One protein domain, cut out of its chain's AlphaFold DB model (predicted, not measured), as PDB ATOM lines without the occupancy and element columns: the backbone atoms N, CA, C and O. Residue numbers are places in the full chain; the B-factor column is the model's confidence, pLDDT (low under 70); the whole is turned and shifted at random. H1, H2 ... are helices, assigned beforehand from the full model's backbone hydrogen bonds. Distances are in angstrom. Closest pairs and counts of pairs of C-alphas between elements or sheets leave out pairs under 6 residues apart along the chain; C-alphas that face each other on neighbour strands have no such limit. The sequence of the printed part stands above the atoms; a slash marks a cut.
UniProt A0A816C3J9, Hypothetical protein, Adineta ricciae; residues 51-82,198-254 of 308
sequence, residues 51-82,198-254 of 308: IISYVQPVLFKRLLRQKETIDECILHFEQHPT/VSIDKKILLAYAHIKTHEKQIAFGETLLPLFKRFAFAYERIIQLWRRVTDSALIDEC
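Overview. This is residues 51 to 82 and 198 to 254 of the 308 residues of the protein "Hypothetical protein" of Adineta ricciae (UniProt A0A816C3J9). Two long helices, H2 and H4, lie side by side, and H3 crosses H2 steeply; short H1 and H5 sit where H2 begins and H4 ends. The 89 printed residues include five named helices, H1 to H5 in chain order: all helix. The whole is only just loose, close to compact, with a radius of gyration of the C-alphas of 14.8 A, spanning 44 by 27 by 19 A.

Along the chain. H1, residues 51 to 55, begins at C-alpha (-6.988, -14.224, 24.679). H2 is residues 58 to 79, 31.7 A; H3 198 to 214, 25.0 A; H4 224 to 245, 31.8 A. H5, residues 249 to 252, ends at C-alpha (-6.758, -28.190, 13.962).

Arrangement. H2 and H4 touch, opposite ways, closest C-alphas Lys 67 and Ala 232, 5.7 A. H3 touches H2 with residues 200 to 207 alone, closest C-alphas Ile 204 and Cys 73, 5.9 A, at a steep tilt of 54 degrees. Every O i to N i+4 pair is within hydrogen-bond range in H1, H2 and H4; H3 has 12 of 13.

Size, cuts and confidence. Residues 83 to 197 are not printed; C-alphas 82 and 198 are 16.0 A apart. Confidence is under 70 at residues 81 to 82, 220 to 221 and 247 to 254.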
ATOM      1  N   ILE A  51      -8.379 -14.617  24.389       90.94
ATOM      2  CA  ILE A  51      -6.988 -14.224  24.679       90.94
ATOM      3  C   ILE A  51      -6.148 -15.463  25.012       90.94
ATOM      4  O   ILE A  51      -5.051 -15.625  24.480       90.94
ATOM      5  N   ILE A  52      -6.663 -16.367  25.851       90.56
ATOM      6  CA  ILE A  52      -5.969 -17.609  26.210       90.56
ATOM      7  C   ILE A  52      -5.740 -18.486  24.972       90.56
ATOM      8  O   ILE A  52      -4.634 -18.998  24.814       90.56
ATOM      9  N   SER A  53      -6.729 -18.627  24.081       88.81
ATOM     10  CA  SER A  53      -6.594 -19.364  22.816       88.81
ATOM     11  C   SER A  53      -5.427 -18.854  21.982       88.81
ATOM     12  O   SER A  53      -4.698 -19.651  21.403       88.81
ATOM     13  N   TYR A  54      -5.251 -17.532  21.939       87.00
ATOM     14  CA  TYR A  54      -4.194 -16.891  21.169       87.00
ATOM     15  C   TYR A  54      -2.813 -17.063  21.817       87.00
ATOM     16  O   TYR A  54      -1.842 -17.379  21.139       87.00
ATOM     17  N   VAL A  55      -2.711 -16.875  23.138       91.12
ATOM     18  CA  VAL A  55      -1.418 -16.905  23.848       91.12
ATOM     19  C   VAL A  55      -0.945 -18.335  24.129       91.12
ATOM     20  O   VAL A  55       0.254 -18.602  24.115       91.12
ATOM     21  N   GLN A  56      -1.862 -19.260  24.428       89.88
ATOM     22  CA  GLN A  56      -1.544 -20.634  24.834       89.88
ATOM     23  C   GLN A  56      -2.525 -21.658  24.230       89.88
ATOM     24  O   GLN A  56      -3.281 -22.304  24.966       89.88
ATOM     25  N   PRO A  57      -2.481 -21.898  22.907       84.31
ATOM     26  CA  PRO A  57      -3.380 -22.848  22.238       84.31
ATOM     27  C   PRO A  57      -3.247 -24.287  22.775       84.31
ATOM     28  O   PRO A  57      -4.213 -25.050  22.810       84.31
ATOM     29  N   VAL A  58      -2.069 -24.650  23.298       88.75
ATOM     30  CA  VAL A  58      -1.794 -25.966  23.905       88.75
ATOM     31  C   VAL A  58      -2.679 -26.252  25.126       88.75
ATOM     32  O   VAL A  58      -2.948 -27.416  25.432       88.75
ATOM     33  N   LEU A  59      -3.171 -25.223  25.828       89.75
ATOM     34  CA  LEU A  59      -4.044 -25.419  26.986       89.75
ATOM     35  C   LEU A  59      -5.361 -26.097  26.613       89.75
ATOM     36  O   LEU A  59      -5.826 -26.944  27.372       89.75
ATOM     37  N   PHE A  60      -5.920 -25.790  25.440       89.62
ATOM     38  CA  PHE A  60      -7.129 -26.455  24.963       89.62
ATOM     39  C   PHE A  60      -6.900 -27.963  24.798       89.62
ATOM     40  O   PHE A  60      -7.692 -28.772  25.278       89.62
ATOM     41  N   LYS A  61      -5.763 -28.357  24.207       88.38
ATOM     42  CA  LYS A  61      -5.387 -29.773  24.054       88.38
ATOM     43  C   LYS A  61      -5.169 -30.464  25.394       88.38
ATOM     44  O   LYS A  61      -5.604 -31.597  25.577       88.38
ATOM     45  N   ARG A  62      -4.514 -29.787  26.342       90.44
ATOM     46  CA  ARG A  62      -4.343 -30.307  27.708       90.44
ATOM     47  C   ARG A  62      -5.693 -30.530  28.383       90.44
ATOM     48  O   ARG A  62      -5.896 -31.587  28.967       90.44
ATOM     49  N   LEU A  63      -6.611 -29.575  28.256       91.12
ATOM     50  CA  LEU A  63      -7.965 -29.673  28.797       91.12
ATOM     51  C   LEU A  63      -8.735 -30.852  28.190       91.12
ATOM     52  O   LEU A  63      -9.370 -31.614  28.914       91.12
ATOM     53  N   LEU A  64      -8.630 -31.031  26.870       92.44
ATOM     54  CA  LEU A  64      -9.258 -32.137  26.154       92.44
ATOM     55  C   LEU A  64      -8.711 -33.495  26.617       92.44
ATOM     56  O   LEU A  64      -9.494 -34.353  27.009       92.44
ATOM     57  N   ARG A  65      -7.381 -33.659  26.682       92.25
ATOM     58  CA  ARG A  65      -6.746 -34.892  27.188       92.25
ATOM     59  C   ARG A  65      -7.127 -35.195  28.639       92.25
ATOM     60  O   ARG A  65      -7.327 -36.353  28.998       92.25
ATOM     61  N   GLN A  66      -7.229 -34.169  29.487       91.81
ATOM     62  CA  GLN A  66      -7.685 -34.336  30.873       91.81
ATOM     63  C   GLN A  66      -9.122 -34.849  30.929       91.81
ATOM     64  O   GLN A  66      -9.413 -35.774  31.686       91.81
ATOM     65  N   LYS A  67     -10.003 -34.289  30.096       94.25
ATOM     66  CA  LYS A  67     -11.389 -34.738  29.970       94.25
ATOM     67  C   LYS A  67     -11.464 -36.191  29.501       94.25
ATOM     68  O   LYS A  67     -12.140 -36.986  30.137       94.25
ATOM     69  N   GLU A  68     -10.724 -36.552  28.455       95.25
ATOM     70  CA  GLU A  68     -10.642 -37.931  27.947       95.25
ATOM     71  C   GLU A  68     -10.147 -38.913  29.017       95.25
ATOM     72  O   GLU A  68     -10.725 -39.980  29.194       95.25
ATOM     73  N   THR A  69      -9.122 -38.528  29.783       92.94
ATOM     74  CA  THR A  69      -8.594 -39.348  30.886       92.94
ATOM     75  C   THR A  69      -9.660 -39.595  31.956       92.94
ATOM     76  O   THR A  69      -9.794 -40.709  32.459       92.94
ATOM     77  N   ILE A  70     -10.429 -38.564  32.316       94.56
ATOM     78  CA  ILE A  70     -11.495 -38.687  33.316       94.56
ATOM     79  C   ILE A  70     -12.655 -39.525  32.778       94.56
ATOM     80  O   ILE A  70     -13.171 -40.361  33.517       94.56
ATOM     81  N   ASP A  71     -13.034 -39.361  31.512       95.31
ATOM     82  CA  ASP A  71     -14.065 -40.186  30.876       95.31
ATOM     83  C   ASP A  71     -13.664 -41.667  30.839       95.31
ATOM     84  O   ASP A  71     -14.484 -42.526  31.157       95.31
ATOM     85  N   GLU A  72     -12.400 -41.976  30.526       93.31
ATOM     86  CA  GLU A  72     -11.868 -43.345  30.584       93.31
ATOM     87  C   GLU A  72     -11.993 -43.924  32.004       93.31
ATOM     88  O   GLU A  72     -12.429 -45.063  32.188       93.31
ATOM     89  N   CYS A  73     -11.687 -43.118  33.026       91.56
ATOM     90  CA  CYS A  73     -11.847 -43.522  34.420       91.56
ATOM     91  C   CYS A  73     -13.320 -43.754  34.799       91.56
ATOM     92  O   CYS A  73     -13.628 -44.727  35.488       91.56
ATOM     93  N   ILE A  74     -14.238 -42.881  34.365       92.44
ATOM     94  CA  ILE A  74     -15.685 -43.029  34.600       92.44
ATOM     95  C   ILE A  74     -16.186 -44.327  33.973       92.44
ATOM     96  O   ILE A  74     -16.853 -45.107  34.650       92.44
ATOM     97  N   LEU A  75     -15.822 -44.576  32.713       92.75
ATOM     98  CA  LEU A  75     -16.211 -45.779  31.988       92.75
ATOM     99  C   LEU A  75     -15.763 -47.044  32.734       92.75
ATOM    100  O   LEU A  75     -16.551 -47.975  32.889       92.75
ATOM    101  N   HIS A  76     -14.536 -47.058  33.260       88.00
ATOM    102  CA  HIS A  76     -14.028 -48.181  34.048       88.00
ATOM    103  C   HIS A  76     -14.848 -48.431  35.326       88.00
ATOM    104  O   HIS A  76     -15.196 -49.574  35.624       88.00
ATOM    105  N   PHE A  77     -15.209 -47.380  36.070       84.62
ATOM    106  CA  PHE A  77     -16.061 -47.521  37.258       84.62
ATOM    107  C   PHE A  77     -17.468 -48.034  36.926       84.62
ATOM    108  O   PHE A  77     -18.042 -48.791  37.707       84.62
ATOM    109  N   GLU A  78     -18.029 -47.634  35.783       87.25
ATOM    110  CA  GLU A  78     -19.350 -48.088  35.330       87.25
ATOM    111  C   GLU A  78     -19.336 -49.549  34.864       87.25
ATOM    112  O   GLU A  78     -20.287 -50.287  35.118       87.25
ATOM    113  N   GLN A  79     -18.242 -49.989  34.237       82.56
ATOM    114  CA  GLN A  79     -18.040 -51.380  33.817       82.56
ATOM    115  C   GLN A  79     -17.719 -52.316  34.992       82.56
ATOM    116  O   GLN A  79     -18.029 -53.510  34.941       82.56
ATOM    117  N   HIS A  80     -17.126 -51.789  36.066       73.06
ATOM    118  CA  HIS A  80     -16.713 -52.551  37.244       73.06
ATOM    119  C   HIS A  80     -17.257 -51.946  38.552       73.06
ATOM    120  O   HIS A  80     -16.488 -51.471  39.392       73.06
ATOM    121  N   PRO A  81     -18.582 -52.017  38.794       64.12
ATOM    122  CA  PRO A  81     -19.220 -51.411  39.969       64.12
ATOM    123  C   PRO A  81     -18.854 -52.084  41.309       64.12
ATOM    124  O   PRO A  81     -19.244 -51.611  42.376       64.12
ATOM    125  N   THR A  82     -18.111 -53.194  41.288       54.91
ATOM    126  CA  THR A  82     -17.964 -54.131  42.414       54.91
ATOM    127  C   THR A  82     -16.986 -53.709  43.515       54.91
ATOM    128  O   THR A  82     -16.887 -54.424  44.508       54.91
ATOM    129  N   VAL A 198      -3.879 -52.612  36.893       85.38
ATOM    130  CA  VAL A 198      -2.875 -51.749  37.543       85.38
ATOM    131  C   VAL A 198      -2.640 -50.469  36.738       85.38
ATOM    132  O   VAL A 198      -2.485 -49.391  37.311       85.38
ATOM    133  N   SER A 199      -2.598 -50.566  35.409       87.62
ATOM    134  CA  SER A 199      -2.443 -49.402  34.535       87.62
ATOM    135  C   SER A 199      -3.618 -48.427  34.668       87.62
ATOM    136  O   SER A 199      -3.402 -47.218  34.747       87.62
ATOM    137  N   ILE A 200      -4.851 -48.931  34.735       86.00
ATOM    138  CA  ILE A 200      -6.050 -48.101  34.902       86.00
ATOM    139  C   ILE A 200      -6.097 -47.478  36.302       86.00
ATOM    140  O   ILE A 200      -6.320 -46.274  36.419       86.00
ATOM    141  N   ASP A 201      -5.790 -48.236  37.356       85.38
ATOM    142  CA  ASP A 201      -5.737 -47.708  38.725       85.38
ATOM    143  C   ASP A 201      -4.710 -46.573  38.858       85.38
ATOM    144  O   ASP A 201      -4.973 -45.553  39.499       85.38
ATOM    145  N   LYS A 202      -3.561 -46.679  38.177       86.00
ATOM    146  CA  LYS A 202      -2.587 -45.579  38.085       86.00
ATOM    147  C   LYS A 202      -3.187 -44.339  37.422       86.00
ATOM    148  O   LYS A 202      -2.995 -43.239  37.938       86.00
ATOM    149  N   LYS A 203      -3.918 -44.494  36.311       87.88
ATOM    150  CA  LYS A 203      -4.606 -43.370  35.646       87.88
ATOM    151  C   LYS A 203      -5.620 -42.710  36.581       87.88
ATOM    152  O   LYS A 203      -5.616 -41.487  36.695       87.88
ATOM    153  N   ILE A 204      -6.413 -43.503  37.306       87.62
ATOM    154  CA  ILE A 204      -7.387 -43.020  38.297       87.62
ATOM    155  C   ILE A 204      -6.685 -42.209  39.395       87.62
ATOM    156  O   ILE A 204      -7.108 -41.095  39.703       87.62
ATOM    157  N   LEU A 205      -5.591 -42.729  39.962       87.88
ATOM    158  CA  LEU A 205      -4.831 -42.038  41.007       87.88
ATOM    159  C   LEU A 205      -4.218 -40.726  40.509       87.88
ATOM    160  O   LEU A 205      -4.278 -39.721  41.216       87.88
ATOM    161  N   LEU A 206      -3.662 -40.712  39.296       89.25
ATOM    162  CA  LEU A 206      -3.102 -39.502  38.689       89.25
ATOM    163  C   LEU A 206      -4.189 -38.457  38.397       89.25
ATOM    164  O   LEU A 206      -4.003 -37.282  38.710       89.25
ATOM    165  N   ALA A 207      -5.339 -38.876  37.862       88.44
ATOM    166  CA  ALA A 207      -6.481 -37.994  37.623       88.44
ATOM    167  C   ALA A 207      -7.016 -37.400  38.936       88.44
ATOM    168  O   ALA A 207      -7.245 -36.192  39.029       88.44
ATOM    169  N   TYR A 208      -7.143 -38.222  39.980       87.75
ATOM    170  CA  TYR A 208      -7.533 -37.763  41.311       87.75
ATOM    171  C   TYR A 208      -6.515 -36.782  41.906       87.75
ATOM    172  O   TYR A 208      -6.902 -35.728  42.410       87.75
ATOM    173  N   ALA A 209      -5.216 -37.084  41.816       88.06
ATOM    174  CA  ALA A 209      -4.161 -36.192  42.287       88.06
ATOM    175  C   ALA A 209      -4.220 -34.833  41.580       88.06
ATOM    176  O   ALA A 209      -4.132 -33.800  42.243       88.06
ATOM    177  N   HIS A 210      -4.449 -34.824  40.263       88.12
ATOM    178  CA  HIS A 210      -4.637 -33.600  39.489       88.12
ATOM    179  C   HIS A 210      -5.845 -32.794  39.987       88.12
ATOM    180  O   HIS A 210      -5.705 -31.613  40.303       88.12
ATOM    181  N   ILE A 211      -7.011 -33.429  40.138       88.69
ATOM    182  CA  ILE A 211      -8.226 -32.787  40.669       88.69
ATOM    183  C   ILE A 211      -7.970 -32.181  42.056       88.69
ATOM    184  O   ILE A 211      -8.301 -31.018  42.304       88.69
ATOM    185  N   LYS A 212      -7.285 -32.920  42.931       86.75
ATOM    186  CA  LYS A 212      -6.928 -32.479  44.285       86.75
ATOM    187  C   LYS A 212      -6.045 -31.226  44.310       86.75
ATOM    188  O   LYS A 212      -6.095 -30.476  45.280       86.75
ATOM    189  N   THR A 213      -5.268 -30.945  43.258       86.75
ATOM    190  CA  THR A 213      -4.510 -29.678  43.173       86.75
ATOM    191  C   THR A 213      -5.406 -28.449  42.978       86.75
ATOM    192  O   THR A 213      -5.023 -27.342  43.362       86.75
ATOM    193  N   HIS A 214      -6.601 -28.633  42.412       79.56
ATOM    194  CA  HIS A 214      -7.545 -27.563  42.082       79.56
ATOM    195  C   HIS A 214      -8.686 -27.434  43.096       79.56
ATOM    196  O   HIS A 214      -9.239 -26.347  43.270       79.56
ATOM    197  N   GLU A 215      -9.016 -28.518  43.797       80.50
ATOM    198  CA  GLU A 215     -10.064 -28.554  44.810       80.50
ATOM    199  C   GLU A 215      -9.461 -28.834  46.191       80.50
ATOM    200  O   GLU A 215      -9.180 -29.967  46.572       80.50
ATOM    201  N   LYS A 216      -9.249 -27.761  46.964       73.94
ATOM    202  CA  LYS A 216      -8.635 -27.839  48.301       73.94
ATOM    203  C   LYS A 216      -9.543 -28.486  49.358       73.94
ATOM    204  O   LYS A 216      -9.070 -28.773  50.452       73.94
ATOM    205  N   GLN A 217     -10.825 -28.685  49.048       75.38
ATOM    206  CA  GLN A 217     -11.852 -29.191  49.966       75.38
ATOM    207  C   GLN A 217     -12.591 -30.407  49.385       75.38
ATOM    208  O   GLN A 217     -13.815 -30.461  49.403       75.38
ATOM    209  N   ILE A 218     -11.861 -31.395  48.863       76.69
ATOM    210  CA  ILE A 218     -12.464 -32.709  48.592       76.69
ATOM    211  C   ILE A 218     -12.762 -33.355  49.944       76.69
ATOM    212  O   ILE A 218     -11.854 -33.504  50.770       76.69
ATOM    213  N   ALA A 219     -14.022 -33.716  50.186       73.94
ATOM    214  CA  ALA A 219     -14.414 -34.340  51.442       73.94
ATOM    215  C   ALA A 219     -13.665 -35.669  51.621       73.94
ATOM    216  O   ALA A 219     -13.509 -36.457  50.684       73.94
ATOM    217  N   PHE A 220     -13.183 -35.926  52.838       64.94
ATOM    218  CA  PHE A 220     -12.547 -37.201  53.144       64.94
ATOM    219  C   PHE A 220     -13.560 -38.334  52.931       64.94
ATOM    220  O   PHE A 220     -14.632 -38.327  53.531       64.94
ATOM    221  N   GLY A 221     -13.226 -39.292  52.065       64.69
ATOM    222  CA  GLY A 221     -14.117 -40.400  51.716       64.69
ATOM    223  C   GLY A 221     -15.159 -40.091  50.634       64.69
ATOM    224  O   GLY A 221     -16.043 -40.917  50.421       64.69
ATOM    225  N   GLU A 222     -15.073 -38.952  49.930       74.50
ATOM    226  CA  GLU A 222     -15.904 -38.712  48.740       74.50
ATOM    227  C   GLU A 222     -15.672 -39.822  47.705       74.50
ATOM    228  O   GLU A 222     -14.539 -40.170  47.362       74.50
ATOM    229  N   THR A 223     -16.763 -40.406  47.210       81.44
ATOM    230  CA  THR A 223     -16.699 -41.474  46.215       81.44
ATOM    231  C   THR A 223     -16.126 -40.922  44.903       81.44
ATOM    232  O   THR A 223     -16.610 -39.918  44.377       81.44
ATOM    233  N   LEU A 224     -15.112 -41.592  44.342       86.12
ATOM    234  CA  LEU A 224     -14.378 -41.096  43.164       86.12
ATOM    235  C   LEU A 224     -15.253 -40.933  41.914       86.12
ATOM    236  O   LEU A 224     -15.049 -40.003  41.141       86.12
ATOM    237  N   LEU A 225     -16.240 -41.809  41.709       85.62
ATOM    238  CA  LEU A 225     -17.084 -41.780  40.512       85.62
ATOM    239  C   LEU A 225     -17.950 -40.499  40.412       85.62
ATOM    240  O   LEU A 225     -17.865 -39.817  39.389       85.62
ATOM    241  N   PRO A 226     -18.752 -40.116  41.428       87.38
ATOM    242  CA  PRO A 226     -19.430 -38.817  41.465       87.38
ATOM    243  C   PRO A 226     -18.491 -37.622  41.265       87.38
ATOM    244  O   PRO A 226     -18.821 -36.707  40.506       87.38
ATOM    245  N   LEU A 227     -17.310 -37.653  41.894       87.88
ATOM    246  CA  LEU A 227     -16.291 -36.614  41.751       87.88
ATOM    247  C   LEU A 227     -15.841 -36.489  40.288       87.88
ATOM    248  O   LEU A 227     -15.900 -35.408  39.704       87.88
ATOM    249  N   PHE A 228     -15.465 -37.599  39.655       92.00
ATOM    250  CA  PHE A 228     -15.054 -37.615  38.252       92.00
ATOM    251  C   PHE A 228     -16.171 -37.153  37.320       92.00
ATOM    252  O   PHE A 228     -15.910 -36.335  36.442       92.00
ATOM    253  N   LYS A 229     -17.426 -37.562  37.550       92.50
ATOM    254  CA  LYS A 229     -18.581 -37.075  36.771       92.50
ATOM    255  C   LYS A 229     -18.758 -35.557  36.871       92.50
ATOM    256  O   LYS A 229     -19.007 -34.909  35.853       92.50
ATOM    257  N   ARG A 230     -18.586 -34.973  38.064       93.00
ATOM    258  CA  ARG A 230     -18.634 -33.512  38.273       93.00
ATOM    259  C   ARG A 230     -17.556 -32.799  37.454       93.00
ATOM    260  O   ARG A 230     -17.857 -31.827  36.760       93.00
ATOM    261  N   PHE A 231     -16.322 -33.298  37.496       92.69
ATOM    262  CA  PHE A 231     -15.211 -32.710  36.744       92.69
ATOM    263  C   PHE A 231     -15.344 -32.905  35.236       92.69
ATOM    264  O   PHE A 231     -15.153 -31.944  34.498       92.69
ATOM    265  N   ALA A 232     -15.732 -34.092  34.767       94.62
ATOM    266  CA  ALA A 232     -15.991 -34.352  33.351       94.62
ATOM    267  C   ALA A 232     -17.028 -33.372  32.788       94.62
ATOM    268  O   ALA A 232     -16.811 -32.766  31.738       94.62
ATOM    269  N   PHE A 233     -18.115 -33.139  33.529       95.19
ATOM    270  CA  PHE A 233     -19.123 -32.154  33.152       95.19
ATOM    271  C   PHE A 233     -18.553 -30.730  33.086       95.19
ATOM    272  O   PHE A 233     -18.795 -30.016  32.111       95.19
ATOM    273  N   ALA A 234     -17.775 -30.310  34.088       91.94
ATOM    274  CA  ALA A 234     -17.146 -28.990  34.101       91.94
ATOM    275  C   ALA A 234     -16.173 -28.802  32.921       91.94
ATOM    276  O   ALA A 234     -16.229 -27.780  32.233       91.94
ATOM    277  N   TYR A 235     -15.336 -29.805  32.641       93.75
ATOM    278  CA  TYR A 235     -14.432 -29.802  31.493       93.75
ATOM    279  C   TYR A 235     -15.191 -29.689  30.175       93.75
ATOM    280  O   TYR A 235     -14.868 -28.828  29.360       93.75
ATOM    281  N   GLU A 236     -16.245 -30.483  29.994       94.88
ATOM    282  CA  GLU A 236     -17.098 -30.432  28.808       94.88
ATOM    283  C   GLU A 236     -17.699 -29.032  28.602       94.88
ATOM    284  O   GLU A 236     -17.673 -28.500  27.494       94.88
ATOM    285  N   ARG A 237     -18.190 -28.378  29.667       92.31
ATOM    286  CA  ARG A 237     -18.720 -27.005  29.578       92.31
ATOM    287  C   ARG A 237     -17.658 -25.995  29.140       92.31
ATOM    288  O   ARG A 237     -17.936 -25.175  28.266       92.31
ATOM    289  N   ILE A 238     -16.456 -26.056  29.716       90.94
ATOM    290  CA  ILE A 238     -15.361 -25.144  29.356       90.94
ATOM    291  C   ILE A 238     -14.922 -25.391  27.912       90.94
ATOM    292  O   ILE A 238     -14.777 -24.432  27.161       90.94
ATOM    293  N   ILE A 239     -14.775 -26.652  27.493       91.88
ATOM    294  CA  ILE A 239     -14.423 -27.023  26.114       91.88
ATOM    295  C   ILE A 239     -15.461 -26.480  25.126       91.88
ATOM    296  O   ILE A 239     -15.093 -25.891  24.109       91.88
ATOM    297  N   GLN A 240     -16.755 -26.632  25.423       91.12
ATOM    298  CA  GLN A 240     -17.829 -26.096  24.583       91.12
ATOM    299  C   GLN A 240     -17.768 -24.574  24.473       91.12
ATOM    300  O   GLN A 240     -17.931 -24.038  23.378       91.12
ATOM    301  N   LEU A 241     -17.526 -23.873  25.582       89.06
ATOM    302  CA  LEU A 241     -17.386 -22.422  25.559       89.06
ATOM    303  C   LEU A 241     -16.149 -21.999  24.762       89.06
ATOM    304  O   LEU A 241     -16.248 -21.125  23.910       89.06
ATOM    305  N   TRP A 242     -15.016 -22.668  24.974       90.62
ATOM    306  CA  TRP A 242     -13.763 -22.421  24.266       90.62
ATOM    307  C   TRP A 242     -13.933 -22.572  22.745       90.62
ATOM    308  O   TRP A 242     -13.536 -21.689  21.981       90.62
ATOM    309  N   ARG A 243     -14.610 -23.636  22.294       89.75
ATOM    310  CA  ARG A 243     -14.929 -23.863  20.873       89.75
ATOM    311  C   ARG A 243     -15.828 -22.786  20.267       89.75
ATOM    312  O   ARG A 243     -15.705 -22.503  19.088       89.75
ATOM    313  N   ARG A 244     -16.732 -22.179  21.044       87.00
ATOM    314  CA  ARG A 244     -17.614 -21.107  20.542       87.00
ATOM    315  C   ARG A 244     -16.883 -19.789  20.309       87.00
ATOM    316  O   ARG A 244     -17.360 -18.970  19.535       87.00
ATOM    317  N   VAL A 245     -15.786 -19.550  21.027       86.69
ATOM    318  CA  VAL A 245     -15.104 -18.243  21.042       86.69
ATOM    319  C   VAL A 245     -13.841 -18.206  20.191       86.69
ATOM    320  O   VAL A 245     -13.300 -17.120  19.964       86.69
ATOM    321  N   THR A 246     -13.393 -19.376  19.738       82.69
ATOM    322  CA  THR A 246     -12.191 -19.568  18.927       82.69
ATOM    323  C   THR A 246     -12.623 -20.070  17.561       82.69
ATOM    324  O   THR A 246     -13.354 -21.055  17.490       82.69
ATOM    325  N   ASP A 247     -12.175 -19.418  16.492       68.56
ATOM    326  CA  ASP A 247     -12.450 -19.891  15.139       68.56
ATOM    327  C   ASP A 247     -11.848 -21.291  14.969       68.56
ATOM    328  O   ASP A 247     -10.664 -21.507  15.240       68.56
ATOM    329  N   SER A 248     -12.674 -22.254  14.551       58.47
ATOM    330  CA  SER A 248     -12.343 -23.687  14.494       58.47
ATOM    331  C   SER A 248     -11.036 -23.998  13.748       58.47
ATOM    332  O   SER A 248     -10.399 -25.006  14.037       58.47
ATOM    333  N   ALA A 249     -10.615 -23.114  12.837       56.56
ATOM    334  CA  ALA A 249      -9.384 -23.228  12.059       56.56
ATOM    335  C   ALA A 249      -8.096 -23.196  12.910       56.56
ATOM    336  O   ALA A 249      -7.134 -23.873  12.571       56.56
ATOM    337  N   LEU A 250      -8.073 -22.490  14.048       58.72
ATOM    338  CA  LEU A 250      -6.871 -22.392  14.898       58.72
ATOM    339  C   LEU A 250      -6.610 -23.649  15.746       58.72
ATOM    340  O   LEU A 250      -5.528 -23.814  16.308       58.72
ATOM    341  N   ILE A 251      -7.609 -24.522  15.888       60.34
ATOM    342  CA  ILE A 251      -7.546 -25.681  16.790       60.34
ATOM    343  C   ILE A 251      -6.946 -26.907  16.079       60.34
ATOM    344  O   ILE A 251      -6.285 -27.723  16.730       60.34
ATOM    345  N   ASP A 252      -7.136 -27.015  14.762       57.44
ATOM    346  CA  ASP A 252      -6.758 -28.190  13.962       57.44
ATOM    347  C   ASP A 252      -5.276 -28.172  13.525       57.44
ATOM    348  O   ASP A 252      -4.641 -29.218  13.401       57.44
ATOM    349  N   GLU A 253      -4.666 -26.988  13.397       56.22
ATOM    350  CA  GLU A 253      -3.279 -26.841  12.914       56.22
ATOM    351  C   GLU A 253      -2.192 -27.190  13.943       56.22
ATOM    352  O   GLU A 253      -1.032 -27.372  13.593       56.22
ATOM    353  N   CYS A 254      -2.519 -27.350  15.224       52.78
ATOM    354  CA  CYS A 254      -1.514 -27.648  16.253       52.78
ATOM    355  C   CYS A 254      -1.111 -29.143  16.313       52.78
ATOM    356  O   CYS A 254      -0.734 -29.619  17.386       52.78
TER     357      CYS A 254